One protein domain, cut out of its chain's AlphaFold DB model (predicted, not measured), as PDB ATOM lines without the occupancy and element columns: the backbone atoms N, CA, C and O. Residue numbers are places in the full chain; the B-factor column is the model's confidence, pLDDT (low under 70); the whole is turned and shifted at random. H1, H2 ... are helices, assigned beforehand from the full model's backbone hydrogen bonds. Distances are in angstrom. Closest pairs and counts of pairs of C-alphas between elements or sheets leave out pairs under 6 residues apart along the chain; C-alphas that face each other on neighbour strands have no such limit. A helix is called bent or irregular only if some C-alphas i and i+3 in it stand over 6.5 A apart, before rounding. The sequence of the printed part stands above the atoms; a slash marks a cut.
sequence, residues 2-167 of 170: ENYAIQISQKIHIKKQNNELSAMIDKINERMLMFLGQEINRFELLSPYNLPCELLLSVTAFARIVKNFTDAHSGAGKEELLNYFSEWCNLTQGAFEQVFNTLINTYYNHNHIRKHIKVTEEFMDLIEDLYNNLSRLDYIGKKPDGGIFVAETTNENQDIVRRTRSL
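AT A GLANCE: This is residues 2 to 167 of the 170 residues of an uncharacterized protein of Capnocytophaga sp. oral taxon 863 str. F0517 (UniProt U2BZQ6). Five helices, H1, H2, H3, H5 and H6, form an up-and-down bundle, each running against the one before it, and the short H4 crosses one end. Beyond this body a thin tail, residues 154 to 167 with H7, sticks out. The printed part has 166 residues with seven named helices, H1 to H7 in order, and no named strand: all helix. It is only just loose, close to compact, with a radius of gyration of the C-alphas of 18.8 A, and spans 63 by 47 by 26 A.

HOW THE PARTS SIT: H1, residues 2 to 14, and H2, residues 20 to 46, form a hairpin at a shallow tilt of 30 degrees; their closest C-alphas, Ser 9 and Asp 26, are 5.7 A apart. H2 and H3, residues 52 to 72, form another at 13 degrees, closest at C-alphas 28 and 66, 6.9 A. H4, residues 78 to 88, touches H5, residues 93 to 104, about perpendicular at 82 degrees; residues 93 to 96 alone of H5 take part, and C-alphas 86 and 93 are closest, 5.4 A. H5 and H6, residues 110 to 136, form a hairpin at a steep tilt of 41 degrees, closest at C-alphas 103 and 119, 5.3 A. H6 touches H1 with residues 131 to 135 alone, closest at C-alphas 4 and 135, 5.2 A. H7, residues 157 to 166, touches no helix. Every O i to N i+4 pair is within hydrogen-bond range in H1 and H4; the others have H2 21 of 23, H3 16 of 17, H5 7 of 8, H6 20 of 23 and H7 3 of 6.

IN THESE COORDINATES: H1 begins at C-alpha 2 (132.781, 125.217, 145.052). H2 is 38.9 A long from first to last C-alpha, H3 30.5 A and H6 38.7 A. H2 is only just irregular, with C-alphas 38 and 41 6.8 A apart; H6 is irregular, with C-alphas 111 and 114 8.7 A apart. H7 ends at C-alpha 166 (152.798, 127.619, 111.213).

THE WHOLE: C-alphas 111 and 167 are the two farthest apart, 65.4 A. The printed part has no cut. The link from H6 to H7 is long, 20 residues. Residues 143 to 167 have pLDDT under 70.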
ATOM      1  N   GLU A   2     132.629 123.771 144.741       94.75
ATOM      2  CA  GLU A   2     132.781 125.217 145.052       94.75
ATOM      3  C   GLU A   2     132.985 126.082 143.796       94.75
ATOM      4  O   GLU A   2     132.206 126.994 143.525       94.75
ATOM      5  N   ASN A   3     133.956 125.709 142.957       96.50
ATOM      6  CA  ASN A   3     134.224 126.394 141.689       96.50
ATOM      7  C   ASN A   3     133.007 126.430 140.751       96.50
ATOM      8  O   ASN A   3     132.771 127.444 140.097       96.50
ATOM      9  N   TYR A   4     132.212 125.354 140.694       97.69
ATOM     10  CA  TYR A   4     131.006 125.309 139.863       97.69
ATOM     11  C   TYR A   4     129.972 126.327 140.340       97.69
ATOM     12  O   TYR A   4     129.419 127.063 139.530       97.69
ATOM     13  N   ALA A   5     129.749 126.430 141.649       96.75
ATOM     14  CA  ALA A   5     128.803 127.397 142.191       96.75
ATOM     15  C   ALA A   5     129.251 128.843 142.014       96.75
ATOM     16  O   ALA A   5     128.431 129.680 141.643       96.75
ATOM     17  N   ILE A   6     130.548 129.125 142.176       97.88
ATOM     18  CA  ILE A   6     131.109 130.445 141.864       97.88
ATOM     19  C   ILE A   6     130.820 130.802 140.400       97.88
ATOM     20  O   ILE A   6     130.323 131.893 140.127       97.88
ATOM     21  N   GLN A   7     131.057 129.884 139.459       98.00
ATOM     22  CA  GLN A   7     130.775 130.112 138.036       98.00
ATOM     23  C   GLN A   7     129.279 130.328 137.754       98.00
ATOM     24  O   GLN A   7     128.921 131.162 136.916       98.00
ATOM     25  N   ILE A   8     128.393 129.602 138.443       97.81
ATOM     26  CA  ILE A   8     126.938 129.763 138.309       97.81
ATOM     27  C   ILE A   8     126.479 131.125 138.857       97.81
ATOM     28  O   ILE A   8     125.726 131.821 138.180       97.81
ATOM     29  N   SER A   9     126.949 131.568 140.022       97.62
ATOM     30  CA  SER A   9     126.589 132.903 140.526       97.62
ATOM     31  C   SER A   9     127.192 134.011 139.657       97.62
ATOM     32  O   SER A   9     126.488 134.931 139.239       97.62
ATOM     33  N   GLN A  10     128.457 133.887 139.238       97.44
ATOM     34  CA  GLN A  10     129.089 134.839 138.316       97.44
ATOM     35  C   GLN A  10     128.285 135.023 137.023       97.44
ATOM     36  O   GLN A  10     128.038 136.163 136.626       97.44
ATOM     37  N   LYS A  11     127.834 133.944 136.365       95.75
ATOM     38  CA  LYS A  11     127.047 134.081 135.124       95.75
ATOM     39  C   LYS A  11     125.676 134.712 135.361       95.75
ATOM     40  O   LYS A  11     125.207 135.441 134.486       95.75
ATOM     41  N   ILE A  12     125.031 134.442 136.498       96.81
ATOM     42  CA  ILE A  12     123.739 135.045 136.850       96.81
ATOM     43  C   ILE A  12     123.924 136.558 136.993       96.81
ATOM     44  O   ILE A  12     123.211 137.328 136.343       96.81
ATOM     45  N   HIS A  13     124.945 136.987 137.740       96.94
ATOM     46  CA  HIS A  13     125.223 138.401 137.981       96.94
ATOM     47  C   HIS A  13     125.717 139.147 136.734       96.94
ATOM     48  O   HIS A  13     125.185 140.207 136.406       96.94
ATOM     49  N   ILE A  14     126.699 138.602 136.005       96.56
ATOM     50  CA  ILE A  14     127.277 139.240 134.807       96.56
ATOM     51  C   ILE A  14     126.203 139.438 133.735       96.56
ATOM     52  O   ILE A  14     126.123 140.505 133.126       96.56
ATOM     53  N   LYS A  15     125.348 138.429 133.525       94.19
ATOM     54  CA  LYS A  15     124.262 138.491 132.536       94.19
ATOM     55  C   LYS A  15     122.998 139.171 133.066       94.19
ATOM     56  O   LYS A  15     122.035 139.284 132.313       94.19
ATOM     57  N   LYS A  16     122.999 139.630 134.326       94.25
ATOM     58  CA  LYS A  16     121.869 140.296 134.995       94.25
ATOM     59  C   LYS A  16     120.557 139.519 134.835       94.25
ATOM     60  O   LYS A  16     119.524 140.095 134.494       94.25
ATOM     61  N   GLN A  17     120.618 138.201 135.025       93.19
ATOM     62  CA  GLN A  17     119.439 137.344 134.912       93.19
ATOM     63  C   GLN A  17     118.449 137.695 136.028       93.19
ATOM     64  O   GLN A  17     118.848 137.906 137.170       93.19
ATOM     65  N   ASN A  18     117.168 137.806 135.684       91.75
ATOM     66  CA  ASN A  18     116.112 138.268 136.586       91.75
ATOM     67  C   ASN A  18     114.884 137.343 136.597       91.75
ATOM     68  O   ASN A  18     113.822 137.742 137.070       91.75
ATOM     69  N   ASN A  19     115.016 136.126 136.065       92.44
ATOM     70  CA  ASN A  19     113.951 135.129 136.102       92.44
ATOM     71  C   ASN A  19     113.922 134.406 137.463       92.44
ATOM     72  O   ASN A  19     114.936 134.352 138.168       92.44
ATOM     73  N   GLU A  20     112.771 133.836 137.818       91.94
ATOM     74  CA  GLU A  20     112.550 133.205 139.127       91.94
ATOM     75  C   GLU A  20     113.535 132.059 139.402       91.94
ATOM     76  O   GLU A  20     114.138 132.023 140.476       91.94
ATOM     77  N   LEU A  21     113.797 131.198 138.411       94.12
ATOM     78  CA  LEU A  21     114.771 130.105 138.524       94.12
ATOM     79  C   LEU A  21     116.179 130.611 138.839       94.12
ATOM     80  O   LEU A  21     116.829 130.097 139.748       94.12
ATOM     81  N   SER A  22     116.648 131.634 138.123       95.56
ATOM     82  CA  SER A  22     117.963 132.235 138.355       95.56
ATOM     83  C   SER A  22     118.063 132.825 139.761       95.56
ATOM     84  O   SER A  22     119.059 132.599 140.437       95.56
ATOM     85  N   ALA A  23     117.004 133.470 140.258       95.25
ATOM     86  CA  ALA A  23     116.972 134.004 141.618       95.25
ATOM     87  C   ALA A  23     116.959 132.898 142.690       95.25
ATOM     88  O   ALA A  23     117.578 133.050 143.744       95.25
ATOM     89  N   MET A  24     116.265 131.781 142.450       95.88
ATOM     90  CA  MET A  24     116.268 130.630 143.361       95.88
ATOM     91  C   MET A  24     117.624 129.918 143.377       95.88
ATOM     92  O   MET A  24     118.122 129.577 144.452       95.88
ATOM     93  N   ILE A  25     118.233 129.720 142.207       96.62
ATOM     94  CA  ILE A  25     119.543 129.074 142.073       96.62
ATOM     95  C   ILE A  25     120.645 129.941 142.684       96.62
ATOM     96  O   ILE A  25     121.536 129.422 143.348       96.62
ATOM     97  N   ASP A  26     120.573 131.261 142.548       97.44
ATOM     98  CA  ASP A  26     121.553 132.139 143.184       97.44
ATOM     99  C   ASP A  26     121.461 132.065 144.719       97.44
ATOM    100  O   ASP A  26     122.458 131.842 145.402       97.44
ATOM    101  N   LYS A  27     120.241 132.085 145.276       96.75
ATOM    102  CA  LYS A  27     120.024 131.924 146.725       96.75
ATOM    103  C   LYS A  27     120.482 130.567 147.264       96.75
ATOM    104  O   LYS A  27     120.977 130.496 148.392       96.75
ATOM    105  N   ILE A  28     120.279 129.473 146.522       96.19
ATOM    106  CA  ILE A  28     120.757 128.156 146.970       96.19
ATOM    107  C   ILE A  28     122.283 128.064 146.863       96.19
ATOM    108  O   ILE A  28     122.909 127.508 147.767       96.19
ATOM    109  N   ASN A  29     122.884 128.678 145.837       96.56
ATOM    110  CA  ASN A  29     124.333 128.776 145.686       96.56
ATOM    111  C   ASN A  29     124.977 129.561 146.825       96.56
ATOM    112  O   ASN A  29     125.980 129.103 147.360       96.56
ATOM    113  N   GLU A  30     124.405 130.692 147.246       97.06
ATOM    114  CA  GLU A  30     124.909 131.462 148.392       97.06
ATOM    115  C   GLU A  30     124.990 130.599 149.660       97.06
ATOM    116  O   GLU A  30     126.019 130.562 150.339       97.06
ATOM    117  N   ARG A  31     123.926 129.837 149.955       96.69
ATOM    118  CA  ARG A  31     123.899 128.908 151.100       96.69
ATOM    119  C   ARG A  31     124.930 127.794 150.956       96.69
ATOM    120  O   ARG A  31     125.536 127.389 151.946       96.69
ATOM    121  N   MET A  32     125.117 127.301 149.737       95.50
ATOM    122  CA  MET A  32     126.075 126.248 149.431       95.50
ATOM    123  C   MET A  32     127.520 126.737 149.599       95.50
ATOM    124  O   MET A  32     128.302 126.092 150.291       95.50
ATOM    125  N   LEU A  33     127.857 127.904 149.048       97.12
ATOM    126  CA  LEU A  33     129.175 128.529 149.177       97.12
ATOM    127  C   LEU A  33     129.511 128.841 150.637       97.12
ATOM    128  O   LEU A  33     130.625 128.568 151.077       97.12
ATOM    129  N   MET A  34     128.541 129.340 151.411       96.25
ATOM    130  CA  MET A  34     128.723 129.559 152.848       96.25
ATOM    131  C   MET A  34     129.049 128.252 153.584       96.25
ATOM    132  O   MET A  34     129.947 128.231 154.423       96.25
ATOM    133  N   PHE A  35     128.346 127.166 153.258       96.12
ATOM    134  CA  PHE A  35     128.594 125.852 153.843       96.12
ATOM    135  C   PHE A  35     129.965 125.283 153.438       96.12
ATOM    136  O   PHE A  35     130.734 124.855 154.297       96.12
ATOM    137  N   LEU A  36     130.315 125.313 152.148       95.00
ATOM    138  CA  LEU A  36     131.604 124.798 151.676       95.00
ATOM    139  C   LEU A  36     132.790 125.578 152.242       95.00
ATOM    140  O   LEU A  36     133.771 124.957 152.650       95.00
ATOM    141  N   GLY A  37     132.679 126.904 152.352       95.00
ATOM    142  CA  GLY A  37     133.721 127.733 152.959       95.00
ATOM    143  C   GLY A  37     134.005 127.374 154.425       95.00
ATOM    144  O   GLY A  37     135.118 127.587 154.905       95.00
ATOM    145  N   GLN A  38     133.027 126.795 155.130       92.12
ATOM    146  CA  GLN A  38     133.191 126.286 156.496       92.12
ATOM    147  C   GLN A  38     133.774 124.865 156.523       92.12
ATOM    148  O   GLN A  38     134.630 124.566 157.357       92.12
ATOM    149  N   GLU A  39     133.335 123.993 155.613       92.94
ATOM    150  CA  GLU A  39     133.622 122.558 155.690       92.94
ATOM    151  C   GLU A  39     134.873 122.102 154.925       92.94
ATOM    152  O   GLU A  39     135.527 121.167 155.384       92.94
ATOM    153  N   ILE A  40     135.260 122.734 153.808       91.69
ATOM    154  CA  ILE A  40     136.400 122.270 152.982       91.69
ATOM    155  C   ILE A  40     137.689 122.209 153.810       91.69
ATOM    156  O   ILE A  40     138.302 121.150 153.939       91.69
ATOM    157  N   ASN A  41     138.051 123.318 154.460       91.00
ATOM    158  CA  ASN A  41     139.252 123.374 155.295       91.00
ATOM    159  C   ASN A  41     139.143 122.448 156.514       91.00
ATOM    160  O   ASN A  41     140.139 121.881 156.959       91.00
ATOM    161  N   ARG A  42     137.930 122.269 157.057       91.25
ATOM    162  CA  ARG A  42     137.693 121.340 158.166       91.25
ATOM    163  C   ARG A  42     138.038 119.914 157.744       91.25
ATOM    164  O   ARG A  42     138.692 119.204 158.505       91.25
ATOM    165  N   PHE A  43     137.650 119.514 156.535       87.88
ATOM    166  CA  PHE A  43     138.004 118.212 155.983       87.88
ATOM    167  C   PHE A  43     139.496 118.067 155.737       87.88
ATOM    168  O   PHE A  43     140.094 117.119 156.242       87.88
ATOM    169  N   GLU A  44     140.103 119.007 155.022       89.38
ATOM    170  CA  GLU A  44     141.523 118.931 154.675       89.38
ATOM    171  C   GLU A  44     142.424 118.874 155.914       89.38
ATOM    172  O   GLU A  44     143.369 118.088 155.964       89.38
ATOM    173  N   LEU A  45     142.106 119.665 156.941       90.75
ATOM    174  CA  LEU A  45     142.943 119.782 158.133       90.75
ATOM    175  C   LEU A  45     142.658 118.703 159.182       90.75
ATOM    176  O   LEU A  45     143.580 118.280 159.881       90.75
ATOM    177  N   LEU A  46     141.399 118.273 159.333       91.56
ATOM    178  CA  LEU A  46     140.986 117.429 160.464       91.56
ATOM    179  C   LEU A  46     140.586 116.002 160.079       91.56
ATOM    180  O   LEU A  46     140.482 115.160 160.971       91.56
ATOM    181  N   SER A  47     140.386 115.683 158.794       87.12
ATOM    182  CA  SER A  47     139.928 114.346 158.381       87.12
ATOM    183  C   SER A  47     140.796 113.189 158.899       87.12
ATOM    184  O   SER A  47     140.195 112.203 159.326       87.12
ATOM    185  N   PRO A  48     142.145 113.268 158.938       88.06
ATOM    186  CA  PRO A  48     142.970 112.174 159.462       88.06
ATOM    187  C   PRO A  48     142.770 111.892 160.958       88.06
ATOM    188  O   PRO A  48     143.104 110.807 161.428       88.06
ATOM    189  N   TYR A  49     142.251 112.867 161.707       92.81
ATOM    190  CA  TYR A  49     142.100 112.809 163.163       92.81
ATOM    191  C   TYR A  49     140.647 112.587 163.602       92.81
ATOM    192  O   TYR A  49     140.392 112.269 164.763       92.81
ATOM    193  N   ASN A  50     139.696 112.756 162.682       91.31
ATOM    194  CA  ASN A  50     138.271 112.684 162.961       91.31
ATOM    195  C   ASN A  50     137.696 111.284 162.724       91.31
ATOM    196  O   ASN A  50     138.166 110.501 161.901       91.31
ATOM    197  N   LEU A  51     136.610 110.989 163.437       91.94
ATOM    198  CA  LEU A  51     135.848 109.760 163.249       91.94
ATOM    199  C   LEU A  51     135.166 109.753 161.867       91.94
ATOM    200  O   LEU A  51     134.687 110.797 161.422       91.94
ATOM    201  N   PRO A  52     134.988 108.584 161.219       87.94
ATOM    202  CA  PRO A  52     134.328 108.497 159.912       87.94
ATOM    203  C   PRO A  52     132.909 109.087 159.868       87.94
ATOM    204  O   PRO A  52     132.448 109.514 158.813       87.94
ATOM    205  N   CYS A  53     132.201 109.115 161.002       92.81
ATOM    206  CA  CYS A  53     130.869 109.711 161.092       92.81
ATOM    207  C   CYS A  53     130.866 111.229 160.873       92.81
ATOM    208  O   CYS A  53     129.846 111.749 160.441       92.81
ATOM    209  N   GLU A  54     131.979 111.925 161.122       92.69
ATOM    210  CA  GLU A  54     132.086 113.373 160.900       92.69
ATOM    211  C   GLU A  54     131.946 113.718 159.413       92.69
ATOM    212  O   GLU A  54     131.207 114.633 159.063       92.69
ATOM    213  N   LEU A  55     132.566 112.928 158.526       91.06
ATOM    214  CA  LEU A  55     132.405 113.077 157.075       91.06
ATOM    215  C   LEU A  55     130.950 112.891 156.651       91.06
ATOM    216  O   LEU A  55     130.381 113.714 155.934       91.06
ATOM    217  N   LEU A  56     130.340 111.809 157.129       94.44
ATOM    218  CA  LEU A  56     128.956 111.479 156.808       94.44
ATOM    219  C   LEU A  56     127.988 112.546 157.337       94.44
ATOM    220  O   LEU A  56     126.996 112.854 156.674       94.44
ATOM    221  N   LEU A  57     128.289 113.134 158.499       94.31
ATOM    222  CA  LEU A  57     127.514 114.213 159.092       94.31
ATOM    223  C   LEU A  57     127.559 115.469 158.224       94.31
ATOM    224  O   LEU A  57     126.492 116.000 157.921       94.31
ATOM    225  N   SER A  58     128.737 115.923 157.783       94.44
ATOM    226  CA  SER A  58     128.813 117.131 156.952       94.44
ATOM    227  C   SER A  58     128.098 116.945 155.616       94.44
ATOM    228  O   SER A  58     127.324 117.812 155.219       94.44
ATOM    229  N   VAL A  59     128.253 115.796 154.945       95.56
ATOM    230  CA  VAL A  59     127.522 115.545 153.688       95.56
ATOM    231  C   VAL A  59     126.007 115.488 153.926       95.56
ATOM    232  O   VAL A  59     125.227 116.058 153.163       95.56
ATOM    233  N   THR A  60     125.563 114.877 155.027       97.00
ATOM    234  CA  THR A  60     124.138 114.876 155.403       97.00
ATOM    235  C   THR A  60     123.633 116.287 155.724       97.00
ATOM    236  O   THR A  60     122.503 116.632 155.371       97.00
ATOM    237  N   ALA A  61     124.450 117.127 156.367       96.31
ATOM    238  CA  ALA A  61     124.123 118.526 156.628       96.31
ATOM    239  C   ALA A  61     123.973 119.311 155.319       96.31
ATOM    240  O   ALA A  61     122.997 120.046 155.161       96.31
ATOM    241  N   PHE A  62     124.859 119.081 154.348       96.44
ATOM    242  CA  PHE A  62     124.750 119.679 153.024       96.44
ATOM    243  C   PHE A  62     123.436 119.298 152.325       96.44
ATOM    244  O   PHE A  62     122.681 120.174 151.891       96.44
ATOM    245  N   ALA A  63     123.104 118.002 152.301       97.75
ATOM    246  CA  ALA A  63     121.841 117.514 151.748       97.75
ATOM    247  C   ALA A  63     120.627 118.174 152.419       97.75
ATOM    248  O   ALA A  63     119.670 118.557 151.743       97.75
ATOM    249  N   ARG A  64     120.673 118.367 153.746       97.56
ATOM    250  CA  ARG A  64     119.623 119.074 154.492       97.56
ATOM    251  C   ARG A  64     119.518 120.547 154.115       97.56
ATOM    252  O   ARG A  64     118.398 121.031 154.019       97.56
ATOM    253  N   ILE A  65     120.621 121.261 153.889       97.06
ATOM    254  CA  ILE A  65     120.585 122.677 153.477       97.06
ATOM    255  C   ILE A  65     119.822 122.830 152.160       97.06
ATOM    256  O   ILE A  65     118.901 123.645 152.071       97.06
ATOM    257  N   VAL A  66     120.171 122.012 151.167       96.12
ATOM    258  CA  VAL A  66     119.543 122.028 149.841       96.12
ATOM    259  C   VAL A  66     118.084 121.585 149.932       96.12
ATOM    260  O   VAL A  66     117.201 122.295 149.455       96.12
ATOM    261  N   LYS A  67     117.799 120.471 150.618       96.38
ATOM    262  CA  LYS A  67     116.426 119.980 150.779       96.38
ATOM    263  C   LYS A  67     115.535 120.982 151.515       96.38
ATOM    264  O   LYS A  67     114.446 121.281 151.044       96.38
ATOM    265  N   ASN A  68     116.000 121.539 152.633       96.81
ATOM    266  CA  ASN A  68     115.235 122.521 153.402       96.81
ATOM    267  C   ASN A  68     114.976 123.790 152.586       96.81
ATOM    268  O   ASN A  68     113.904 124.375 152.706       96.81
ATOM    269  N   PHE A  69     115.940 124.230 151.766       96.56
ATOM    270  CA  PHE A  69     115.715 125.334 150.838       96.56
ATOM    271  C   PHE A  69     114.595 124.989 149.856       96.56
ATOM    272  O   PHE A  69     113.632 125.743 149.766       96.56
ATOM    273  N   THR A  70     114.685 123.849 149.174       95.00
ATOM    274  CA  THR A  70     113.684 123.423 148.191       95.00
ATOM    275  C   THR A  70     112.297 123.266 148.818       95.00
ATOM    276  O   THR A  70     111.327 123.828 148.313       95.00
ATOM    277  N   ASP A  71     112.191 122.576 149.955       95.06
ATOM    278  CA  ASP A  71     110.919 122.336 150.646       95.06
ATOM    279  C   ASP A  71     110.288 123.633 151.172       95.06
ATOM    280  O   ASP A  71     109.067 123.792 151.099       95.06
ATOM    281  N   ALA A  72     111.094 124.601 151.623       95.94
ATOM    282  CA  ALA A  72     110.607 125.919 152.038       95.94
ATOM    283  C   ALA A  72     110.000 126.741 150.884       95.94
ATOM    284  O   ALA A  72     109.271 127.694 151.144       95.94
ATOM    285  N   HIS A  73     110.267 126.370 149.628       94.38
ATOM    286  CA  HIS A  73     109.688 126.990 148.431       94.38
ATOM    287  C   HIS A  73     108.525 126.170 147.845       94.38
ATOM    288  O   HIS A  73     108.147 126.347 146.682       94.38
ATOM    289  N   SER A  74     107.928 125.267 148.629       93.12
ATOM    290  CA  SER A  74     106.698 124.566 148.242       93.12
ATOM    291  C   SER A  74     105.583 125.573 147.940       93.12
ATOM    292  O   SER A  74     105.276 126.433 148.762       93.12
ATOM    293  N   GLY A  75     104.991 125.490 146.744       90.44
ATOM    294  CA  GLY A  75     104.013 126.474 146.253       90.44
ATOM    295  C   GLY A  75     104.611 127.806 145.774       90.44
ATOM    296  O   GLY A  75     103.867 128.677 145.340       90.44
ATOM    297  N   ALA A  76     105.938 127.957 145.816       91.12
ATOM    298  CA  ALA A  76     106.676 129.159 145.427       91.12
ATOM    299  C   ALA A  76     107.907 128.803 144.564       91.12
ATOM    300  O   ALA A  76     109.026 129.221 144.856       91.12
ATOM    301  N   GLY A  77     107.702 127.973 143.536       88.38
ATOM    302  CA  GLY A  77     108.736 127.619 142.551       88.38
ATOM    303  C   GLY A  77     109.463 126.287 142.784       88.38
ATOM    304  O   GLY A  77     110.241 125.882 141.924       88.38
ATOM    305  N   LYS A  78     109.190 125.554 143.881       93.56
ATOM    306  CA  LYS A  78     109.774 124.214 144.136       93.56
ATOM    307  C   LYS A  78     109.652 123.273 142.933       93.56
ATOM    308  O   LYS A  78     110.645 122.677 142.530       93.56
ATOM    309  N   GLU A  79     108.450 123.139 142.374       94.31
ATOM    310  CA  GLU A  79     108.193 122.202 141.272       94.31
ATOM    311  C   GLU A  79     108.968 122.586 140.011       94.31
ATOM    312  O   GLU A  79     109.527 121.728 139.337       94.31
ATOM    313  N   GLU A  80     109.052 123.878 139.692       93.38
ATOM    314  CA  GLU A  80     109.831 124.342 138.542       93.38
ATOM    315  C   GLU A  80     111.327 124.086 138.749       93.38
ATOM    316  O   GLU A  80     111.990 123.558 137.856       93.38
ATOM    317  N   LEU A  81     111.842 124.382 139.947       94.56
ATOM    318  CA  LEU A  81     113.235 124.138 140.314       94.56
ATOM    319  C   LEU A  81     113.594 122.651 140.222       94.56
ATOM    320  O   LEU A  81     114.620 122.293 139.648       94.56
ATOM    321  N   LEU A  82     112.748 121.781 140.774       94.81
ATOM    322  CA  LEU A  82     112.979 120.342 140.760       94.81
ATOM    323  C   LEU A  82     112.860 119.750 139.363       94.81
ATOM    324  O   LEU A  82     113.680 118.905 139.006       94.81
ATOM    325  N   ASN A  83     111.902 120.207 138.557       93.50
ATOM    326  CA  ASN A  83     111.824 119.817 137.152       93.50
ATOM    327  C   ASN A  83     113.097 120.226 136.404       93.50
ATOM    328  O   ASN A  83     113.674 119.404 135.698       93.50
ATOM    329  N   TYR A  84     113.582 121.450 136.627       94.62
ATOM    330  CA  TYR A  84     114.819 121.937 136.025       94.62
ATOM    331  C   TYR A  84     116.035 121.099 136.449       94.62
ATOM    332  O   TYR A  84     116.800 120.651 135.602       94.62
ATOM    333  N   PHE A  85     116.208 120.822 137.745       95.06
ATOM    334  CA  PHE A  85     117.304 119.971 138.228       95.06
ATOM    335  C   PHE A  85     117.237 118.553 137.666       95.06
ATOM    336  O   PHE A  85     118.259 118.001 137.265       95.06
ATOM    337  N   SER A  86     116.037 117.980 137.611       91.81
ATOM    338  CA  SER A  86     115.816 116.621 137.118       91.81
ATOM    339  C   SER A  86     116.124 116.505 135.626       91.81
ATOM    340  O   SER A  86     116.762 115.538 135.216       91.81
ATOM    341  N   GLU A  87     115.765 117.523 134.836       91.44
ATOM    342  CA  GLU A  87     116.128 117.635 133.420       91.44
ATOM    343  C   GLU A  87     117.653 117.643 133.240       91.44
ATOM    344  O   GLU A  87     118.183 116.836 132.479       91.44
ATOM    345  N   TRP A  88     118.380 118.465 134.006       92.75
ATOM    346  CA  TRP A  88     119.846 118.523 133.919       92.75
ATOM    347  C   TRP A  88     120.562 117.297 134.479       92.75
ATOM    348  O   TRP A  88     121.738 117.107 134.177       92.75
ATOM    349  N   CYS A  89     119.890 116.465 135.271       91.31
ATOM    350  CA  CYS A  89     120.440 115.201 135.760       91.31
ATOM    351  C   CYS A  89     119.976 113.986 134.940       91.31
ATOM    352  O   CYS A  89     120.378 112.872 135.256       91.31
ATOM    353  N   ASN A  90     119.129 114.160 133.916       90.94
ATOM    354  CA  ASN A  90     118.455 113.064 133.204       90.94
ATOM    355  C   ASN A  90     117.719 112.086 134.146       90.94
ATOM    356  O   ASN A  90     117.738 110.868 133.951       90.94
ATOM    357  N   LEU A  91     117.059 112.619 135.175       92.62
ATOM    358  CA  LEU A  91     116.292 111.857 136.162       92.62
ATOM    359  C   LEU A  91     114.836 112.319 136.203       92.62
ATOM    360  O   LEU A  91     114.470 113.366 135.676       92.62
ATOM    361  N   THR A  92     113.984 111.535 136.858       94.56
ATOM    362  CA  THR A  92     112.655 112.012 137.259       94.56
ATOM    363  C   THR A  92     112.766 112.821 138.552       94.56
ATOM    364  O   THR A  92     113.632 112.545 139.384       94.56
ATOM    365  N   GLN A  93     111.840 113.757 138.775       93.56
ATOM    366  CA  GLN A  93     111.757 114.517 140.030       93.56
ATOM    367  C   GLN A  93     111.690 113.611 141.262       93.56
ATOM    368  O   GLN A  93     112.420 113.817 142.230       93.56
ATOM    369  N   GLY A  94     110.879 112.552 141.196       95.19
ATOM    370  CA  GLY A  94     110.788 111.576 142.278       95.19
ATOM    371  C   GLY A  94     112.120 110.871 142.551       95.19
ATOM    372  O   GLY A  94     112.479 110.697 143.711       95.19
ATOM    373  N   ALA A  95     112.880 110.504 141.512       95.12
ATOM    374  CA  ALA A  95     114.200 109.898 141.682       95.12
ATOM    375  C   ALA A  95     115.207 110.888 142.286       95.12
ATOM    376  O   ALA A  95     115.945 110.520 143.199       95.12
ATOM    377  N   PHE A  96     115.188 112.145 141.833       94.94
ATOM    378  CA  PHE A  96     116.030 113.208 142.371       94.94
ATOM    379  C   PHE A  96     115.767 113.418 143.871       94.94
ATOM    380  O   PHE A  96     116.680 113.299 144.686       94.94
ATOM    381  N   GLU A  97     114.511 113.643 144.271       95.81
ATOM    382  CA  GLU A  97     114.141 113.818 145.684       95.81
ATOM    383  C   GLU A  97     114.414 112.559 146.524       95.81
ATOM    384  O   GLU A  97     114.773 112.655 147.704       95.81
ATOM    385  N   GLN A  98     114.291 111.366 145.932       97.56
ATOM    386  CA  GLN A  98     114.544 110.108 146.627       97.56
ATOM    387  C   GLN A  98     115.996 109.976 147.098       97.56
ATOM    388  O   GLN A  98     116.215 109.438 148.186       97.56
ATOM    389  N   VAL A  99     116.978 110.486 146.349       98.12
ATOM    390  CA  VAL A  99     118.391 110.469 146.770       98.12
ATOM    391  C   VAL A  99     118.582 111.266 148.065       98.12
ATOM    392  O   VAL A  99     119.133 110.750 149.041       98.12
ATOM    393  N   PHE A 100     118.009 112.471 148.146       97.88
ATOM    394  CA  PHE A 100     118.026 113.283 149.370       97.88
ATOM    395  C   PHE A 100     117.325 112.579 150.529       97.88
ATOM    396  O   PHE A 100     117.854 112.512 151.640       97.88
ATOM    397  N   ASN A 101     116.125 112.047 150.281       97.88
ATOM    398  CA  ASN A 101     115.346 111.343 151.295       97.88
ATOM    399  C   ASN A 101     116.082 110.117 151.831       97.88
ATOM    400  O   ASN A 101     116.024 109.844 153.028       97.88
ATOM    401  N   THR A 102     116.779 109.394 150.963       98.38
ATOM    402  CA  THR A 102     117.508 108.185 151.335       98.38
ATOM    403  C   THR A 102     118.703 108.533 152.216       98.38
ATOM    404  O   THR A 102     118.837 107.953 153.293       98.38
ATOM    405  N   LEU A 103     119.520 109.522 151.834       98.44
ATOM    406  CA  LEU A 103     120.654 109.963 152.650       98.44
ATOM    407  C   LEU A 103     120.196 110.502 154.014       98.44
ATOM    408  O   LEU A 103     120.648 110.026 155.051       98.44
ATOM    409  N   ILE A 104     119.250 111.446 154.029       98.00
ATOM    410  CA  ILE A 104     118.818 112.153 155.248       98.00
ATOM    411  C   ILE A 104     118.194 111.218 156.293       98.00
ATOM    412  O   ILE A 104     118.292 111.491 157.492       98.00
ATOM    413  N   ASN A 105     117.547 110.140 155.847       97.31
ATOM    414  CA  ASN A 105     116.887 109.167 156.717       97.31
ATOM    415  C   ASN A 105     117.736 107.912 156.981       97.31
ATOM    416  O   ASN A 105     117.279 106.996 157.670       97.31
ATOM    417  N   THR A 106     118.958 107.832 156.446       97.12
ATOM    418  CA  THR A 106     119.854 106.710 156.729       97.12
ATOM    419  C   THR A 106     120.547 106.920 158.069       97.12
ATOM    420  O   THR A 106     121.276 107.882 158.275       97.12
ATOM    421  N   TYR A 107     120.341 105.985 158.994       94.19
ATOM    422  CA  TYR A 107     121.004 106.010 160.293       94.19
ATOM    423  C   TYR A 107     122.441 105.502 160.195       94.19
ATOM    424  O   TYR A 107     122.712 104.460 159.588       94.19
ATOM    425  N   TYR A 108     123.357 106.211 160.851       94.81
ATOM    426  CA  TYR A 108     124.733 105.763 161.000       94.81
ATOM    427  C   TYR A 108     124.807 104.485 161.843       94.81
ATOM    428  O   TYR A 108     124.239 104.397 162.930       94.81
ATOM    429  N   ASN A 109     125.554 103.499 161.352       95.25
ATOM    430  CA  ASN A 109     125.898 102.290 162.087       95.25
ATOM    431  C   ASN A 109     127.390 102.025 161.892       95.25
ATOM    432  O   ASN A 109     127.801 101.665 160.792       95.25
ATOM    433  N   HIS A 110     128.186 102.182 162.953       94.50
ATOM    434  CA  HIS A 110     129.643 102.027 162.889       94.50
ATOM    435  C   HIS A 110     130.059 100.641 162.371       94.50
ATOM    436  O   HIS A 110     130.951 100.530 161.536       94.50
ATOM    437  N   ASN A 111     129.334  99.595 162.777       95.50
ATOM    438  CA  ASN A 111     129.600  98.215 162.366       95.50
ATOM    439  C   ASN A 111     129.167  97.925 160.916       95.50
ATOM    440  O   ASN A 111     129.590  96.932 160.337       95.50
ATOM    441  N   HIS A 112     128.326  98.780 160.324       93.62
ATOM    442  CA  HIS A 112     127.806  98.632 158.960       93.62
ATOM    443  C   HIS A 112     127.924  99.940 158.170       93.62
ATOM    444  O   HIS A 112     127.007 100.340 157.445       93.62
ATOM    445  N   ILE A 113     129.069 100.613 158.302       94.94
ATOM    446  CA  ILE A 113     129.282 101.959 157.758       94.94
ATOM    447  C   ILE A 113     129.086 102.034 156.238       94.94
ATOM    448  O   ILE A 113     128.608 103.044 155.725       94.94
ATOM    449  N   ARG A 114     129.361 100.938 155.513       95.56
ATOM    450  CA  ARG A 114     129.243 100.881 154.048       95.56
ATOM    451  C   ARG A 114     127.850 101.262 153.546       95.56
ATOM    452  O   ARG A 114     127.753 101.875 152.490       95.56
ATOM    453  N   LYS A 115     126.785 100.951 154.298       95.31
ATOM    454  CA  LYS A 115     125.414 101.331 153.923       95.31
ATOM    455  C   LYS A 115     125.252 102.850 153.860       95.31
ATOM    456  O   LYS A 115     124.660 103.351 152.914       95.31
ATOM    457  N   HIS A 116     125.785 103.559 154.853       96.81
ATOM    458  CA  HIS A 116     125.713 105.014 154.888       96.81
ATOM    459  C   HIS A 116     126.653 105.639 153.855       96.81
ATOM    460  O   HIS A 116     126.256 106.569 153.168       96.81
ATOM    461  N   ILE A 117     127.864 105.093 153.690       97.00
ATOM    462  CA  ILE A 117     128.801 105.561 152.659       97.00
ATOM    463  C   ILE A 117     128.160 105.466 151.273       97.00
ATOM    464  O   ILE A 117     128.238 106.421 150.518       97.00
ATOM    465  N   LYS A 118     127.471 104.364 150.957       98.00
ATOM    466  CA  LYS A 118     126.839 104.183 149.645       98.00
ATOM    467  C   LYS A 118     125.823 105.286 149.323       98.00
ATOM    468  O   LYS A 118     125.875 105.866 148.251       98.00
ATOM    469  N   VAL A 119     124.920 105.600 150.254       98.06
ATOM    470  CA  VAL A 119     123.911 106.655 150.035       98.06
ATOM    471  C   VAL A 119     124.531 108.057 150.045       98.06
ATOM    472  O   VAL A 119     123.984 108.985 149.460       98.06
ATOM    473  N   THR A 120     125.679 108.217 150.711       98.00
ATOM    474  CA  THR A 120     126.496 109.434 150.663       98.00
ATOM    475  C   THR A 120     127.156 109.601 149.293       98.00
ATOM    476  O   THR A 120     127.071 110.691 148.740       98.00
ATOM    477  N   GLU A 121     127.755 108.545 148.734       97.94
ATOM    478  CA  GLU A 121     128.325 108.523 147.374       97.94
ATOM    479  C   GLU A 121     127.245 108.867 146.337       97.94
ATOM    480  O   GLU A 121     127.401 109.835 145.604       97.94
ATOM    481  N   GLU A 122     126.096 108.179 146.374       98.06
ATOM    482  CA  GLU A 122     124.964 108.425 145.459       98.06
ATOM    483  C   GLU A 122     124.488 109.890 145.475       98.06
ATOM    484  O   GLU A 122     124.147 110.458 144.438       98.06
ATOM    485  N   PHE A 123     124.464 110.523 146.651       98.44
ATOM    486  CA  PHE A 123     124.115 111.935 146.780       98.44
ATOM    487  C   PHE A 123     125.202 112.872 146.246       98.44
ATOM    488  O   PHE A 123     124.880 113.862 145.587       98.44
ATOM    489  N   MET A 124     126.472 112.589 146.548       97.62
ATOM    490  CA  MET A 124     127.585 113.422 146.096       97.62
ATOM    491  C   MET A 124     127.715 113.393 144.576       97.62
ATOM    492  O   MET A 124     127.831 114.464 143.987       97.62
ATOM    493  N   ASP A 125     127.595 112.214 143.962       97.50
ATOM    494  CA  ASP A 125     127.613 112.050 142.507       97.50
ATOM    495  C   ASP A 125     126.478 112.862 141.860       97.50
ATOM    496  O   ASP A 125     126.719 113.674 140.968       97.50
ATOM    497  N   LEU A 126     125.245 112.741 142.379       97.81
ATOM    498  CA  LEU A 126     124.088 113.485 141.867       97.81
ATOM    499  C   LEU A 126     124.297 115.006 141.910       97.81
ATOM    500  O   LEU A 126     123.984 115.714 140.950       97.81
ATOM    501  N   ILE A 127     124.761 115.536 143.045       97.06
ATOM    502  CA  ILE A 127     124.896 116.987 143.209       97.06
ATOM    503  C   ILE A 127     126.112 117.522 142.464       97.06
ATOM    504  O   ILE A 127     126.045 118.623 141.914       97.06
ATOM    505  N   GLU A 128     127.199 116.758 142.397       96.75
ATOM    506  CA  GLU A 128     128.335 117.121 141.563       96.75
ATOM    507  C   GLU A 128     127.932 117.205 140.089       96.75
ATOM    508  O   GLU A 128     128.216 118.225 139.454       96.75
ATOM    509  N   ASP A 129     127.209 116.206 139.578       96.56
ATOM    510  CA  ASP A 129     126.702 116.192 138.205       96.56
ATOM    511  C   ASP A 129     125.782 117.384 137.930       96.56
ATOM    512  O   ASP A 129     125.970 118.095 136.938       96.56
ATOM    513  N   LEU A 130     124.845 117.676 138.840       97.19
ATOM    514  CA  LEU A 130     123.970 118.843 138.730       97.19
ATOM    515  C   LEU A 130     124.778 120.142 138.614       97.19
ATOM    516  O   LEU A 130     124.581 120.918 137.678       97.19
ATOM    517  N   TYR A 131     125.691 120.398 139.553       97.50
ATOM    518  CA  TYR A 131     126.460 121.644 139.567       97.50
ATOM    519  C   TYR A 131     127.413 121.741 138.376       97.50
ATOM    520  O   TYR A 131     127.562 122.820 137.803       97.50
ATOM    521  N   ASN A 132     128.024 120.632 137.964       97.31
ATOM    522  CA  ASN A 132     128.838 120.571 136.757       97.31
ATOM    523  C   ASN A 132     128.000 120.946 135.522       97.31
ATOM    524  O   ASN A 132     128.391 121.846 134.778       97.31
ATOM    525  N   ASN A 133     126.814 120.357 135.346       96.50
ATOM    526  CA  ASN A 133     125.933 120.661 134.217       96.50
ATOM    527  C   ASN A 133     125.481 122.127 134.223       96.50
ATOM    528  O   ASN A 133     125.675 122.831 133.230       96.50
ATOM    529  N   LEU A 134     124.995 122.638 135.359       96.44
ATOM    530  CA  LEU A 134     124.594 124.044 135.498       96.44
ATOM    531  C   LEU A 134     125.762 125.020 135.265       96.44
ATOM    532  O   LEU A 134     125.578 126.101 134.690       96.44
ATOM    533  N   SER A 135     126.984 124.655 135.666       96.81
ATOM    534  CA  SER A 135     128.184 125.478 135.453       96.81
ATOM    535  C   SER A 135     128.566 125.626 133.978       96.81
ATOM    536  O   SER A 135     129.135 126.653 133.609       96.81
ATOM    537  N   ARG A 136     128.145 124.704 133.106       95.25
ATOM    538  CA  ARG A 136     128.396 124.764 131.656       95.25
ATOM    539  C   ARG A 136     127.353 125.563 130.876       95.25
ATOM    540  O   ARG A 136     127.583 125.900 129.723       95.25
ATOM    541  N   LEU A 137     126.216 125.892 131.492       92.88
ATOM    542  CA  LEU A 137     125.142 126.616 130.810       92.88
ATOM    543  C   LEU A 137     125.481 128.082 130.583       92.88
ATOM    544  O   LEU A 137     125.949 128.771 131.483       92.88
ATOM    545  N   ASP A 138     125.118 128.624 129.432       90.25
ATOM    546  CA  ASP A 138     125.228 130.066 129.222       90.25
ATOM    547  C   ASP A 138     124.194 130.874 130.009       90.25
ATOM    548  O   ASP A 138     124.399 132.067 130.242       90.25
ATOM    549  N   TYR A 139     123.063 130.272 130.364       92.12
ATOM    550  CA  TYR A 139     121.921 130.947 130.969       92.12
ATOM    551  C   TYR A 139     121.164 129.978 131.878       92.12
ATOM    552  O   TYR A 139     121.040 128.801 131.540       92.12
ATOM    553  N   ILE A 140     120.671 130.469 133.016       94.12
ATOM    554  CA  ILE A 140     119.897 129.683 133.975       94.12
ATOM    555  C   ILE A 140     118.411 129.985 133.773       94.12
ATOM    556  O   ILE A 140     117.985 131.136 133.835       94.12
ATOM    557  N   GLY A 141     117.626 128.937 133.532       87.44
ATOM    558  CA  GLY A 141     116.221 129.028 133.136       87.44
ATOM    559  C   GLY A 141     116.005 128.839 131.633       87.44
ATOM    560  O   GLY A 141     116.938 128.582 130.869       87.44
ATOM    561  N   LYS A 142     114.746 128.933 131.195       72.69
ATOM    562  CA  LYS A 142     114.380 128.789 129.780       72.69
ATOM    563  C   LYS A 142     114.737 130.077 129.033       72.69
ATOM    564  O   LYS A 142     114.329 131.160 129.447       72.69
ATOM    565  N   LYS A 143     115.501 129.978 127.935       54.78
ATOM    566  CA  LYS A 143     115.678 131.121 127.023       54.78
ATOM    567  C   LYS A 143     114.293 131.534 126.482       54.78
ATOM    568  O   LYS A 143     113.471 130.644 126.262       54.78
ATOM    569  N   PRO A 144     114.034 132.837 126.241       50.34
ATOM    570  CA  PRO A 144     112.755 133.317 125.699       50.34
ATOM    571  C   PRO A 144     112.327 132.590 124.414       50.34
ATOM    572  O   PRO A 144     111.140 132.370 124.195       50.34
ATOM    573  N   ASP A 145     113.299 132.124 123.627       47.03
ATOM    574  CA  ASP A 145     113.077 131.429 122.364       47.03
ATOM    575  C   ASP A 145     113.240 129.908 122.526       47.03
ATOM    576  O   ASP A 145     114.211 129.334 122.047       47.03
ATOM    577  N   GLY A 146     112.327 129.266 123.264       42.47
ATOM    578  CA  GLY A 146     111.808 127.894 123.061       42.47
ATOM    579  C   GLY A 146     112.718 126.687 122.748       42.47
ATOM    580  O   GLY A 146     112.180 125.622 122.459       42.47
ATOM    581  N   GLY A 147     114.045 126.787 122.788       36.97
ATOM    582  CA  GLY A 147     114.969 125.719 122.413       36.97
ATOM    583  C   GLY A 147     116.005 125.473 123.500       36.97
ATOM    584  O   GLY A 147     116.870 126.313 123.752       36.97
ATOM    585  N   ILE A 148     115.926 124.304 124.137       47.22
ATOM    586  CA  ILE A 148     117.002 123.752 124.963       47.22
ATOM    587  C   ILE A 148     118.207 123.563 124.036       47.22
ATOM    588  O   ILE A 148     118.171 122.742 123.122       47.22
ATOM    589  N   PHE A 149     119.252 124.367 124.223       45.91
ATOM    590  CA  PHE A 149     120.485 124.219 123.458       45.91
ATOM    591  C   PHE A 149     121.404 123.255 124.208       45.91
ATOM    592  O   PHE A 149     121.892 123.573 125.293       45.91
ATOM    593  N   VAL A 150     121.638 122.081 123.622       45.56
ATOM    594  CA  VAL A 150     122.749 121.202 123.991       45.56
ATOM    595  C   VAL A 150     124.018 121.898 123.508       45.56
ATOM    596  O   VAL A 150     124.259 121.989 122.306       45.56
ATOM    597  N   ALA A 151     124.802 122.456 124.431       45.25
ATOM    598  CA  ALA A 151     126.122 122.975 124.104       45.25
ATOM    599  C   ALA A 151     127.041 121.787 123.791       45.25
ATOM    600  O   ALA A 151     127.627 121.174 124.685       45.25
ATOM    601  N   GLU A 152     127.132 121.427 122.514       40.78
ATOM    602  CA  GLU A 152     128.180 120.538 122.032       40.78
ATOM    603  C   GLU A 152     129.523 121.213 122.334       40.78
ATOM    604  O   GLU A 152     129.768 122.354 121.939       40.78
ATOM    605  N   THR A 153     130.370 120.543 123.118       38.03
ATOM    606  CA  THR A 153     131.683 121.067 123.504       38.03
ATOM    607  C   THR A 153     132.574 121.080 122.266       38.03
ATOM    608  O   THR A 153     133.237 120.092 121.956       38.03
ATOM    609  N   THR A 154     132.581 122.181 121.521       41.72
ATOM    610  CA  THR A 154     133.550 122.377 120.446       41.72
ATOM    611  C   THR A 154     134.888 122.741 121.080       41.72
ATOM    612  O   THR A 154     135.048 123.762 121.745       41.72
ATOM    613  N   ASN A 155     135.857 121.841 120.914       44.09
ATOM    614  CA  ASN A 155     137.253 122.004 121.311       44.09
ATOM    615  C   ASN A 155     137.945 123.093 120.462       44.09
ATOM    616  O   ASN A 155     138.890 122.808 119.733       44.09
ATOM    617  N   GLU A 156     137.516 124.352 120.554       46.00
ATOM    618  CA  GLU A 156     138.126 125.463 119.799       46.00
ATOM    619  C   GLU A 156     139.530 125.836 120.316       46.00
ATOM    620  O   GLU A 156     140.325 126.466 119.618       46.00
ATOM    621  N   ASN A 157     139.911 125.356 121.505       46.12
ATOM    622  CA  ASN A 157     141.244 125.594 122.067       46.12
ATOM    623  C   ASN A 157     142.374 124.797 121.382       46.12
ATOM    624  O   ASN A 157     143.544 125.081 121.640       46.12
ATOM    625  N   GLN A 158     142.081 123.831 120.497       45.94
ATOM    626  CA  GLN A 158     143.130 123.111 119.754       45.94
ATOM    627  C   GLN A 158     143.570 123.823 118.462       45.94
ATOM    628  O   GLN A 158     144.723 123.669 118.043       45.94
ATOM    629  N   ASP A 159     142.719 124.657 117.862       44.25
ATOM    630  CA  ASP A 159     143.016 125.291 116.569       44.25
ATOM    631  C   ASP A 159     143.866 126.564 116.695       44.25
ATOM    632  O   ASP A 159     144.684 126.864 115.817       44.25
ATOM    633  N   ILE A 160     143.773 127.268 117.828       50.75
ATOM    634  CA  ILE A 160     144.605 128.451 118.115       50.75
ATOM    635  C   ILE A 160     146.085 128.051 118.284       50.75
ATOM    636  O   ILE A 160     146.988 128.746 117.807       50.75
ATOM    637  N   VAL A 161     146.348 126.886 118.887       51.38
ATOM    638  CA  VAL A 161     147.712 126.361 119.095       51.38
ATOM    639  C   VAL A 161     148.329 125.839 117.788       51.38
ATOM    640  O   VAL A 161     149.545 125.906 117.603       51.38
ATOM    641  N   ARG A 162     147.515 125.357 116.836       48.06
ATOM    642  CA  ARG A 162     148.009 124.910 115.520       48.06
ATOM    643  C   ARG A 162     148.371 126.072 114.594       48.06
ATOM    644  O   ARG A 162     149.403 125.997 113.933       48.06
ATOM    645  N   ARG A 163     147.588 127.158 114.581       47.50
ATOM    646  CA  ARG A 163     147.862 128.337 113.729       47.50
ATOM    647  C   ARG A 163     149.111 129.118 114.139       47.50
ATOM    648  O   ARG A 163     149.797 129.664 113.286       47.50
ATOM    649  N   THR A 164     149.438 129.154 115.427       53.03
ATOM    650  CA  THR A 164     150.626 129.876 115.916       53.03
ATOM    651  C   THR A 164     151.939 129.160 115.593       53.03
ATOM    652  O   THR A 164     152.959 129.822 115.425       53.03
ATOM    653  N   ARG A 165     151.931 127.829 115.423       50.03
ATOM    654  CA  ARG A 165     153.130 127.071 115.020       50.03
ATOM    655  C   ARG A 165     153.473 127.172 113.533       50.03
ATOM    656  O   ARG A 165     154.635 126.973 113.202       50.03
ATOM    657  N   SER A 166     152.518 127.482 112.653       52.31
ATOM    658  CA  SER A 166     152.798 127.619 111.213       52.31
ATOM    659  C   SER A 166     153.363 128.987 110.824       52.31
ATOM    660  O   SER A 166     153.872 129.124 109.724       52.31
ATOM    661  N   LEU A 167     153.273 129.993 111.700       53.47
ATOM    662  CA  LEU A 167     153.753 131.362 111.446       53.47
ATOM    663  C   LEU A 167     155.190 131.613 111.938       53.47
ATOM    664  O   LEU A 167     155.699 132.717 111.791       53.47
TER     665      LEU A 167